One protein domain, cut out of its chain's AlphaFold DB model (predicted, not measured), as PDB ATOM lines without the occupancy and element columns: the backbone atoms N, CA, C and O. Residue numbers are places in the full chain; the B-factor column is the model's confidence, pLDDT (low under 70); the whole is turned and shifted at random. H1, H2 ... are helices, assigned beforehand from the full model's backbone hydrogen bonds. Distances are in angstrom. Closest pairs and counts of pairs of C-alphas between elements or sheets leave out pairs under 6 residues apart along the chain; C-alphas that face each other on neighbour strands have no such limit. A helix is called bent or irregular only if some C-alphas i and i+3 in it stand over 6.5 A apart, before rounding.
ATOM      1  N   VAL A   6     115.211 231.911 203.684       92.38
ATOM      2  CA  VAL A   6     114.817 230.605 203.131       92.38
ATOM      3  C   VAL A   6     114.459 229.639 204.255       92.38
ATOM      4  O   VAL A   6     113.345 229.122 204.276       92.38
ATOM      5  N   GLY A   7     115.354 229.462 205.232       90.69
ATOM      6  CA  GLY A   7     115.107 228.576 206.368       90.69
ATOM      7  C   GLY A   7     113.880 228.988 207.182       90.69
ATOM      8  O   GLY A   7     113.083 228.138 207.571       90.69
ATOM      9  N   TRP A   8     113.677 230.294 207.398       90.69
ATOM     10  CA  TRP A   8     112.473 230.785 208.068       90.69
ATOM     11  C   TRP A   8     111.191 230.404 207.320       90.69
ATOM     12  O   TRP A   8     110.262 229.873 207.930       90.69
ATOM     13  N   PHE A   9     111.150 230.657 206.008       92.12
ATOM     14  CA  PHE A   9     109.987 230.356 205.181       92.12
ATOM     15  C   PHE A   9     109.695 228.856 205.143       92.12
ATOM     16  O   PHE A   9     108.543 228.460 205.302       92.12
ATOM     17  N   THR A  10     110.714 228.006 204.995       94.19
ATOM     18  CA  THR A  10     110.507 226.553 204.941       94.19
ATOM     19  C   THR A  10     109.984 225.987 206.258       94.19
ATOM     20  O   THR A  10     109.116 225.118 206.249       94.19
ATOM     21  N   GLU A  11     110.447 226.509 207.398       92.06
ATOM     22  CA  GLU A  11     109.905 226.128 208.708       92.06
ATOM     23  C   GLU A  11     108.470 226.634 208.905       92.06
ATOM     24  O   GLU A  11     107.639 225.934 209.485       92.06
ATOM     25  N   TYR A  12     108.149 227.835 208.412       93.44
ATOM     26  CA  TYR A  12     106.778 228.345 208.412       93.44
ATOM     27  C   TYR A  12     105.852 227.482 207.543       93.44
ATOM     28  O   TYR A  12     104.782 227.092 208.004       93.44
ATOM     29  N   ALA A  13     106.270 227.139 206.323       96.25
ATOM     30  CA  ALA A  13     105.510 226.294 205.403       96.25
ATOM     31  C   ALA A  13     105.224 224.916 206.016       96.25
ATOM     32  O   ALA A  13     104.071 224.493 206.074       96.25
ATOM     33  N   LYS A  14     106.247 224.275 206.593       95.56
ATOM     34  CA  LYS A  14     106.113 222.980 207.272       95.56
ATOM     35  C   LYS A  14     105.105 223.009 208.425       95.56
ATOM     36  O   LYS A  14     104.367 222.051 208.605       95.56
ATOM     37  N   LYS A  15     105.058 224.096 209.205       96.81
ATOM     38  CA  LYS A  15     104.078 224.277 210.297       96.81
ATOM     39  C   LYS A  15     102.636 224.447 209.815       96.81
ATOM     40  O   LYS A  15     101.731 224.343 210.632       96.81
ATOM     41  N   ASN A  16     102.445 224.746 208.534       97.62
ATOM     42  CA  ASN A  16     101.144 224.904 207.891       97.62
ATOM     43  C   ASN A  16     100.879 223.766 206.885       97.62
ATOM     44  O   ASN A  16     100.165 223.975 205.911       97.62
ATOM     45  N   ASP A  17     101.497 222.596 207.089       97.56
ATOM     46  CA  ASP A  17     101.316 221.391 206.267       97.56
ATOM     47  C   ASP A  17     101.653 221.575 204.773       97.56
ATOM     48  O   ASP A  17     101.124 220.883 203.902       97.56
ATOM     49  N   ILE A  18     102.576 222.494 204.460       97.75
ATOM     50  CA  ILE A  18     103.091 222.720 203.104       97.75
ATOM     51  C   ILE A  18     104.492 222.114 202.975       97.75
ATOM     52  O   ILE A  18     105.443 222.548 203.633       97.75
ATOM     53  N   THR A  19     104.638 221.147 202.067       96.38
ATOM     54  CA  THR A  19     105.934 220.545 201.726       96.38
ATOM     55  C   THR A  19     106.657 221.384 200.676       96.38
ATOM     56  O   THR A  19     106.188 221.534 199.548       96.38
ATOM     57  N   VAL A  20     107.831 221.903 201.035       96.50
ATOM     58  CA  VAL A  20     108.705 222.648 200.121       96.50
ATOM     59  C   VAL A  20     109.816 221.721 199.629       96.50
ATOM     60  O   VAL A  20     110.666 221.314 200.416       96.50
ATOM     61  N   HIS A  21     109.809 221.401 198.333       96.44
ATOM     62  CA  HIS A  21     110.814 220.532 197.701       96.44
ATOM     63  C   HIS A  21     112.052 221.313 197.243       96.44
ATOM     64  O   HIS A  21     113.170 220.811 197.326       96.44
ATOM     65  N   TYR A  22     111.859 222.562 196.806       97.19
ATOM     66  CA  TYR A  22     112.938 223.445 196.376       97.19
ATOM     67  C   TYR A  22     112.795 224.842 196.981       97.19
ATOM     68  O   TYR A  22     111.740 225.468 196.868       97.19
ATOM     69  N   ALA A  23     113.857 225.350 197.600       96.00
ATOM     70  CA  ALA A  23     113.959 226.729 198.050       96.00
ATOM     71  C   ALA A  23     115.420 227.177 198.046       96.00
ATOM     72  O   ALA A  23     116.286 226.547 198.652       96.00
ATOM     73  N   ASN A  24     115.694 228.288 197.375       94.94
ATOM     74  CA  ASN A  24     117.026 228.867 197.265       94.94
ATOM     75  C   ASN A  24     116.913 230.399 197.186       94.94
ATOM     76  O   ASN A  24     115.808 230.942 197.161       94.94
ATOM     77  N   SER A  25     118.039 231.107 197.169       92.25
ATOM     78  CA  SER A  25     118.066 232.569 197.097       92.25
ATOM     79  C   SER A  25     118.665 233.070 195.790       92.25
ATOM     80  O   SER A  25     119.732 232.611 195.389       92.25
ATOM     81  N   LEU A  26     118.040 234.087 195.200       93.62
ATOM     82  CA  LEU A  26     118.634 234.900 194.142       93.62
ATOM     83  C   LEU A  26     119.152 236.210 194.742       93.62
ATOM     84  O   LEU A  26     118.394 236.967 195.350       93.62
ATOM     85  N   LEU A  27     120.445 236.492 194.581       92.44
ATOM     86  CA  LEU A  27     121.034 237.735 195.070       92.44
ATOM     87  C   LEU A  27     120.672 238.893 194.132       92.44
ATOM     88  O   LEU A  27     121.228 239.011 193.047       92.44
ATOM     89  N   MET A  28     119.777 239.778 194.570       94.44
ATOM     90  CA  MET A  28     119.341 240.956 193.808       94.44
ATOM     91  C   MET A  28     119.718 242.265 194.513       94.44
ATOM     92  O   MET A  28     120.338 242.267 195.580       94.44
ATOM     93  N   VAL A  29     119.418 243.404 193.886       95.19
ATOM     94  CA  VAL A  29     119.544 244.727 194.516       95.19
ATOM     95  C   VAL A  29     118.521 244.834 195.647       95.19
ATOM     96  O   VAL A  29     117.318 244.791 195.395       95.19
ATOM     97  N   ASP A  30     118.993 244.983 196.885       94.56
ATOM     98  CA  ASP A  30     118.107 245.237 198.019       94.56
ATOM     99  C   ASP A  30     117.497 246.641 197.904       94.56
ATOM    100  O   ASP A  30     118.210 247.644 197.894       94.56
ATOM    101  N   ASN A  31     116.168 246.719 197.853       94.56
ATOM    102  CA  ASN A  31     115.404 247.969 197.764       94.56
ATOM    103  C   ASN A  31     114.684 248.329 199.078       94.56
ATOM    104  O   ASN A  31     113.788 249.179 199.099       94.56
ATOM    105  N   TYR A  32     115.084 247.692 200.181       94.62
ATOM    106  CA  TYR A  32     114.575 247.969 201.516       94.62
ATOM    107  C   TYR A  32     115.294 249.180 202.135       94.62
ATOM    108  O   TYR A  32     116.331 249.070 202.799       94.62
ATOM    109  N   LEU A  33     114.705 250.353 201.896       95.00
ATOM    110  CA  LEU A  33     115.259 251.677 202.208       95.00
ATOM    111  C   LEU A  33     115.684 251.927 203.674       95.00
ATOM    112  O   LEU A  33     116.612 252.716 203.870       95.00
ATOM    113  N   PRO A  34     115.073 251.311 204.717       92.19
ATOM    114  CA  PRO A  34     115.520 251.521 206.098       92.19
ATOM    115  C   PRO A  34     116.956 251.050 206.381       92.19
ATOM    116  O   PRO A  34     117.610 251.578 207.277       92.19
ATOM    117  N   ILE A  35     117.439 250.032 205.660       91.81
ATOM    118  CA  ILE A  35     118.732 249.385 205.948       91.81
ATOM    119  C   ILE A  35     119.736 249.598 204.820       91.81
ATOM    120  O   ILE A  35     120.925 249.774 205.098       91.81
ATOM    121  N   PHE A  36     119.284 249.587 203.567       94.62
ATOM    122  CA  PHE A  36     120.171 249.556 202.411       94.62
ATOM    123  C   PHE A  36     120.195 250.878 201.653       94.62
ATOM    124  O   PHE A  36     119.161 251.514 201.454       94.62
ATOM    125  N   ASP A  37     121.384 251.247 201.178       95.62
ATOM    126  CA  ASP A  37     121.534 252.218 200.098       95.62
ATOM    127  C   ASP A  37     121.524 251.475 198.757       95.62
ATOM    128  O   ASP A  37     122.354 250.593 198.513       95.62
ATOM    129  N   ILE A  38     120.571 251.829 197.895       95.81
ATOM    130  CA  ILE A  38     120.398 251.230 196.571       95.81
ATOM    131  C   ILE A  38     121.617 251.475 195.674       95.81
ATOM    132  O   ILE A  38     121.991 250.575 194.923       95.81
ATOM    133  N   GLU A  39     122.267 252.639 195.747       96.25
ATOM    134  CA  GLU A  39     123.420 252.929 194.884       96.25
ATOM    135  C   GLU A  39     124.637 252.088 195.290       96.25
ATOM    136  O   GLU A  39     125.326 251.536 194.433       96.25
ATOM    137  N   GLU A  40     124.843 251.863 196.589       96.06
ATOM    138  CA  GLU A  40     125.854 250.916 197.076       96.06
ATOM    139  C   GLU A  40     125.506 249.461 196.735       96.06
ATOM    140  O   GLU A  40     126.389 248.643 196.473       96.06
ATOM    141  N   GLN A  41     124.218 249.110 196.704       95.62
ATOM    142  CA  GLN A  41     123.783 247.779 196.280       95.62
ATOM    143  C   GLN A  41     124.027 247.527 194.791       95.62
ATOM    144  O   GLN A  41     124.415 246.413 194.441       95.62
ATOM    145  N   LYS A  42     123.843 248.535 193.930       94.81
ATOM    146  CA  LYS A  42     124.107 248.441 192.484       94.81
ATOM    147  C   LYS A  42     125.592 248.271 192.152       94.81
ATOM    148  O   LYS A  42     125.908 247.640 191.154       94.81
ATOM    149  N   LYS A  43     126.501 248.787 192.988       95.81
ATOM    150  CA  LYS A  43     127.960 248.630 192.804       95.81
ATOM    151  C   LYS A  43     128.460 247.202 193.038       95.81
ATOM    152  O   LYS A  43     129.553 246.855 192.601       95.81
ATOM    153  N   LYS A  44     127.704 246.380 193.768       94.50
ATOM    154  CA  LYS A  44     128.099 245.002 194.082       94.50
ATOM    155  C   LYS A  44     127.861 244.106 192.873       94.50
ATOM    156  O   LYS A  44     126.769 244.109 192.312       94.50
ATOM    157  N   GLN A  45     128.839 243.269 192.541       94.25
ATOM    158  CA  GLN A  45     128.643 242.196 191.572       94.25
ATOM    159  C   GLN A  45     127.668 241.157 192.144       94.25
ATOM    160  O   GLN A  45     127.861 240.654 193.253       94.25
ATOM    161  N   LYS A  46     126.600 240.868 191.396       93.81
ATOM    162  CA  LYS A  46     125.515 239.968 191.825       93.81
ATOM    163  C   LYS A  46     125.312 238.763 190.909       93.81
ATOM    164  O   LYS A  46     124.668 237.819 191.355       93.81
ATOM    165  N   ASN A  47     125.874 238.785 189.692       95.69
ATOM    166  CA  ASN A  47     125.775 237.717 188.684       95.69
ATOM    167  C   ASN A  47     124.331 237.206 188.558       95.69
ATOM    168  O   ASN A  47     124.049 236.036 188.815       95.69
ATOM    169  N   ILE A  48     123.385 238.134 188.354       94.88
ATOM    170  CA  ILE A  48     121.952 237.850 188.507       94.88
ATOM    171  C   ILE A  48     121.526 236.832 187.453       94.88
ATOM    172  O   ILE A  48     120.848 235.865 187.783       94.88
ATOM    173  N   GLU A  49     121.961 237.025 186.214       95.06
ATOM    174  CA  GLU A  49     121.638 236.215 185.048       95.06
ATOM    175  C   GLU A  49     122.215 234.802 185.176       95.06
ATOM    176  O   GLU A  49     121.501 233.819 184.965       95.06
ATOM    177  N   GLU A  50     123.481 234.676 185.581       96.75
ATOM    178  CA  GLU A  50     124.120 233.377 185.792       96.75
ATOM    179  C   GLU A  50     123.461 232.625 186.952       96.75
ATOM    180  O   GLU A  50     123.108 231.452 186.814       96.75
ATOM    181  N   ASN A  51     123.233 233.307 188.081       96.62
ATOM    182  CA  ASN A  51     122.585 232.706 189.243       96.62
ATOM    183  C   ASN A  51     121.148 232.283 188.921       96.62
ATOM    184  O   ASN A  51     120.747 231.171 189.255       96.62
ATOM    185  N   LEU A  52     120.381 233.128 188.230       96.81
ATOM    186  CA  LEU A  52     119.019 232.813 187.806       96.81
ATOM    187  C   LEU A  52     118.994 231.613 186.852       96.81
ATOM    188  O   LEU A  52     118.136 230.747 187.000       96.81
ATOM    189  N   SER A  53     119.952 231.513 185.929       98.00
ATOM    190  CA  SER A  53     120.065 230.376 185.007       98.00
ATOM    191  C   SER A  53     120.272 229.052 185.749       98.00
ATOM    192  O   SER A  53     119.646 228.047 185.408       98.00
ATOM    193  N   VAL A  54     121.093 229.050 186.805       97.75
ATOM    194  CA  VAL A  54     121.277 227.876 187.675       97.75
ATOM    195  C   VAL A  54     119.973 227.508 188.388       97.75
ATOM    196  O   VAL A  54     119.599 226.337 188.399       97.75
ATOM    197  N   LEU A  55     119.257 228.491 188.945       97.75
ATOM    198  CA  LEU A  55     117.985 228.252 189.636       97.75
ATOM    199  C   LEU A  55     116.909 227.699 188.691       97.75
ATOM    200  O   LEU A  55     116.194 226.768 189.052       97.75
ATOM    201  N   ILE A  56     116.812 228.239 187.473       98.12
ATOM    202  CA  ILE A  56     115.877 227.754 186.449       98.12
ATOM    203  C   ILE A  56     116.202 226.307 186.079       98.12
ATOM    204  O   ILE A  56     115.292 225.482 186.017       98.12
ATOM    205  N   LYS A  57     117.487 225.987 185.878       98.38
ATOM    206  CA  LYS A  57     117.921 224.619 185.588       98.38
ATOM    207  C   LYS A  57     117.517 223.663 186.712       98.38
ATOM    208  O   LYS A  57     116.846 222.672 186.438       98.38
ATOM    209  N   ASP A  58     117.855 223.995 187.957       98.19
ATOM    210  CA  ASP A  58     117.510 223.193 189.135       98.19
ATOM    211  C   ASP A  58     115.998 222.897 189.208       98.19
ATOM    212  O   ASP A  58     115.601 221.750 189.419       98.19
ATOM    213  N   VAL A  59     115.152 223.914 188.998       97.38
ATOM    214  CA  VAL A  59     113.688 223.756 189.004       97.38
ATOM    215  C   VAL A  59     113.213 222.909 187.820       97.38
ATOM    216  O   VAL A  59     112.366 222.038 188.000       97.38
ATOM    217  N   SER A  60     113.773 223.109 186.621       98.12
ATOM    218  CA  SER A  60     113.403 222.343 185.420       98.12
ATOM    219  C   SER A  60     113.738 220.850 185.518       98.12
ATOM    220  O   SER A  60     113.036 220.015 184.950       98.12
ATOM    221  N   GLU A  61     114.777 220.508 186.282       98.06
ATOM    222  CA  GLU A  61     115.207 219.133 186.548       98.06
ATOM    223  C   GLU A  61     114.494 218.519 187.771       98.06
ATOM    224  O   GLU A  61     114.827 217.408 188.177       98.06
ATOM    225  N   ASN A  62     113.499 219.212 188.353       97.44
ATOM    226  CA  ASN A  62     112.779 218.813 189.573       97.44
ATOM    227  C   ASN A  62     113.713 218.466 190.741       97.44
ATOM    228  O   ASN A  62     113.462 217.538 191.512       97.44
ATOM    229  N   LYS A  63     114.820 219.196 190.870       97.94
ATOM    230  CA  LYS A  63     115.780 218.968 191.943       97.94
ATOM    231  C   LYS A  63     115.136 219.245 193.300       97.94
ATOM    232  O   LYS A  63     114.530 220.294 193.509       97.94
ATOM    233  N   GLU A  64     115.359 218.353 194.256       97.75
ATOM    234  CA  GLU A  64     115.030 218.605 195.657       97.75
ATOM    235  C   GLU A  64     116.203 219.310 196.347       97.75
ATOM    236  O   GLU A  64     117.322 218.794 196.402       97.75
ATOM    237  N   HIS A  65     115.976 220.520 196.855       96.38
ATOM    238  CA  HIS A  65     117.015 221.290 197.531       96.38
ATOM    239  C   HIS A  65     116.446 222.404 198.406       96.38
ATOM    240  O   HIS A  65     115.721 223.268 197.930       96.38
ATOM    241  N   ILE A  66     116.880 222.474 199.663       95.06
ATOM    242  CA  ILE A  66     116.582 223.604 200.547       95.06
ATOM    243  C   ILE A  66     117.894 224.254 200.963       95.06
ATOM    244  O   ILE A  66     118.699 223.644 201.674       95.06
ATOM    245  N   HIS A  67     118.098 225.500 200.540       91.62
ATOM    246  CA  HIS A  67     119.240 226.298 200.950       91.62
ATOM    247  C   HIS A  67     119.145 226.593 202.447       91.62
ATOM    248  O   HIS A  67     118.298 227.360 202.909       91.62
ATOM    249  N   LYS A  68     120.043 225.981 203.214       82.56
ATOM    250  CA  LYS A  68     120.196 226.256 204.638       82.56
ATOM    251  C   LYS A  68     121.260 227.337 204.787       82.56
ATOM    252  O   LYS A  68     122.420 227.096 204.462       82.56
ATOM    253  N   GLY A  69     120.856 228.519 205.253       84.31
ATOM    254  CA  GLY A  69     121.798 229.573 205.631       84.31
ATOM    255  C   GLY A  69     122.748 229.128 206.752       84.31
ATOM    256  O   GLY A  69     122.611 228.045 207.326       84.31
ATOM    257  N   SER A  70     123.715 229.977 207.093       88.50
ATOM    258  CA  SER A  70     124.682 229.677 208.152       88.50
ATOM    259  C   SER A  70     124.052 229.694 209.556       88.50
ATOM    260  O   SER A  70     122.934 230.176 209.781       88.50
ATOM    261  N   VAL A  71     124.800 229.202 210.552       88.00
ATOM    262  CA  VAL A  71     124.413 229.317 211.970       88.00
ATOM    263  C   VAL A  71     124.248 230.788 212.367       88.00
ATOM    264  O   VAL A  71     123.278 231.140 213.035       88.00
ATOM    265  N   LEU A  72     125.145 231.660 211.894       90.69
ATOM    266  CA  LEU A  72     125.059 233.100 212.133       90.69
ATOM    267  C   LEU A  72     123.780 233.697 211.530       90.69
ATOM    268  O   LEU A  72     123.088 234.456 212.206       90.69
ATOM    269  N   ASP A  73     123.418 233.311 210.305       89.69
ATOM    270  CA  ASP A  73     122.178 233.772 209.671       89.69
ATOM    271  C   ASP A  73     120.944 233.363 210.482       89.69
ATOM    272  O   ASP A  73     119.985 234.127 210.608       89.69
ATOM    273  N   SER A  74     120.976 232.173 211.081       87.00
ATOM    274  CA  SER A  74     119.903 231.674 211.944       87.00
ATOM    275  C   SER A  74     119.796 232.476 213.250       87.00
ATOM    276  O   SER A  74     118.691 232.831 213.663       87.00
ATOM    277  N   ILE A  75     120.928 232.855 213.855       90.31
ATOM    278  CA  ILE A  75     120.966 233.746 215.029       90.31
ATOM    279  C   ILE A  75     120.395 235.126 214.679       90.31
ATOM    280  O   ILE A  75     119.526 235.633 215.390       90.31
ATOM    281  N   LEU A  76     120.828 235.714 213.558       90.75
ATOM    282  CA  LEU A  76     120.318 237.005 213.082       90.75
ATOM    283  C   LEU A  76     118.808 236.952 212.819       90.75
ATOM    284  O   LEU A  76     118.087 237.876 213.189       90.75
ATOM    285  N   THR A  77     118.315 235.851 212.245       89.19
ATOM    286  CA  THR A  77     116.877 235.623 212.022       89.19
ATOM    287  C   THR A  77     116.101 235.658 213.336       89.19
ATOM    288  O   THR A  77     115.081 236.339 213.427       89.19
ATOM    289  N   CYS A  78     116.596 234.971 214.369       88.50
ATOM    290  CA  CYS A  78     115.980 234.967 215.696       88.50
ATOM    291  C   CYS A  78     115.945 236.380 216.310       88.50
ATOM    292  O   CYS A  78     114.906 236.822 216.802       88.50
ATOM    293  N   GLY A  79     117.050 237.125 216.203       91.12
ATOM    294  CA  GLY A  79     117.123 238.515 216.660       91.12
ATOM    295  C   GLY A  79     116.105 239.419 215.962       91.12
ATOM    296  O   GLY A  79     115.369 240.148 216.628       91.12
ATOM    297  N   ILE A  80     115.995 239.323 214.632       89.06
ATOM    298  CA  ILE A  80     115.004 240.076 213.848       89.06
ATOM    299  C   ILE A  80     113.581 239.720 214.288       89.06
ATOM    300  O   ILE A  80     112.793 240.625 214.541       89.06
ATOM    301  N   GLN A  81     113.256 238.433 214.442       87.38
ATOM    302  CA  GLN A  81     111.931 237.993 214.904       87.38
ATOM    303  C   GLN A  81     111.578 238.510 216.299       87.38
ATOM    304  O   GLN A  81     110.411 238.769 216.591       87.38
ATOM    305  N   HIS A  82     112.562 238.621 217.188       90.12
ATOM    306  CA  HIS A  82     112.342 239.178 218.515       90.12
ATOM    307  C   HIS A  82     112.067 240.684 218.436       90.12
ATOM    308  O   HIS A  82     111.087 241.162 219.003       90.12
ATOM    309  N   ILE A  83     112.873 241.421 217.665       87.88
ATOM    310  CA  ILE A  83     112.702 242.866 217.468       87.88
ATOM    311  C   ILE A  83     111.347 243.181 216.829       87.88
ATOM    312  O   ILE A  83     110.663 244.090 217.289       87.88
ATOM    313  N   THR A  84     110.922 242.428 215.809       85.06
ATOM    314  CA  THR A  84     109.629 242.666 215.147       85.06
ATOM    315  C   THR A  84     108.436 242.385 216.058       85.06
ATOM    316  O   THR A  84     107.412 243.044 215.922       85.06
ATOM    317  N   LYS A  85     108.564 241.472 217.033       88.00
ATOM    318  CA  LYS A  85     107.546 241.269 218.081       88.00
ATOM    319  C   LYS A  85     107.493 242.421 219.084       88.00
ATOM    320  O   LYS A  85     106.410 242.768 219.540       88.00
ATOM    321  N   LEU A  86     108.642 242.999 219.435       91.44
ATOM    322  CA  LEU A  86     108.720 244.130 220.368       91.44
ATOM    323  C   LEU A  86     108.296 245.455 219.727       91.44
ATOM    324  O   LEU A  86     107.749 246.324 220.401       91.44
ATOM    325  N   ILE A  87     108.564 245.618 218.433       89.50
ATOM    326  CA  ILE A  87     108.310 246.843 217.676       89.50
ATOM    327  C   ILE A  87     107.490 246.487 216.423       89.50
ATOM    328  O   ILE A  87     108.015 246.548 215.308       89.50
TER     329      ILE A  87
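AT A GLANCE: This is residues 6 to 87 of the 176 residues of the protein "Electron transport complex subunit RsxB" of bioreactor metagenome (UniProt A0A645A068). Look for an open frame of four helices, none of which touches another, in a chain that is pinched where residues 22 to 23 meet residues 65 to 66 in a short parallel pairing. On one side of this pinch the chain makes a wide loop with H2 and H3, and on the other side lie H1 and H4, near each other, whose far ends, residues 12 to 15 of H1 and 82 to 86 of H4, stick out free. You will find 82 printed residues with four named helices, in the order H1, H2, H3, H4, and no named strand; the class is all helix, since the helices hold 44 and strands 0 of the 44 residues in named elements. The whole is loose, with a radius of gyration of the C-alphas of 15.3 A, and its outline is only just flat, with spans of 40 by 36 by 20 A.

HOW THE PARTS SIT: Start at the first printed residue with H1, residues 6 to 15, and then look at H4, residues 71 to 86, the last helix of the printed part. These two are close but not clearly touching, with 2 pairs of C-alphas within 8 A; their closest C-alphas are those of Trp 8 and Thr 77, 7.6 A apart. Their lines stand at a steep tilt of 65 degrees, and they run the same way, with centres 14.3 A apart. Next along the printed part comes H2, residues 38 to 42, which is apart from H1 and from H4. Then look at H3, residues 48 to 60, which is apart from H1, from H2 and from H4. Between H1 and H2, residues 22 to 23 of the link pair in parallel with residues 65 to 66 of the link between H3 and H4. Look at the backbone O and N atoms of the helices: in H1, H2, H3 and H4 every O i to N i+4 pair is within hydrogen-bond range.

IN THESE COORDINATES: Find C-alpha 6, of Val 6, at (114.817, 230.605, 203.131); from there H1 runs through 10 residues to Lys 15, 14.4 A from first to last C-alpha. Go on past the link to Ile 38, where the five residues of H2 begin; they end at Lys 42, 6.2 A away between C-alphas. Find C-alpha 48 at (121.952, 237.850, 188.507), where H3 begins; it has 13 residues and ends at Ser 60, with 18.0 A between its first and last C-alphas. The last helix is H4, the longest by residues with 16; it runs from Val 71 to Leu 86, whose C-alpha stands at (108.720, 244.130, 220.368), and it is 23.2 A from first to last C-alpha. No helix here is bent or irregular.

THE WHOLE: Look for the two C-alphas farthest apart, those of Glu 61 and Leu 86, and you find 42.6 A between them; the first and last printed C-alphas, of Val 6 and Ile 87, are 22.8 A apart. The link from H1 to H2 is long, with 22 residues, 16 to 37, whose C-alphas lie 4 to 21 A from the mean of all C-alphas. The link from H2 to H3 is tight, with 5 residues, and that from H3 to H4 is short, with 10. Residues 12 to 17, of which 12 to 15 belong to H1, stand free, and so do residues 82 to 87, of which 82 to 86 belong to H4. Without these stretches the body has 70 residues and spans 36 by 31 by 19 A. The printed part runs from residue 6 to 87 and has no cut. In the B-factor column the mean pLDDT of the printed part is 93.7, and no printed residue is under 70; for H4 the model's mean is 89.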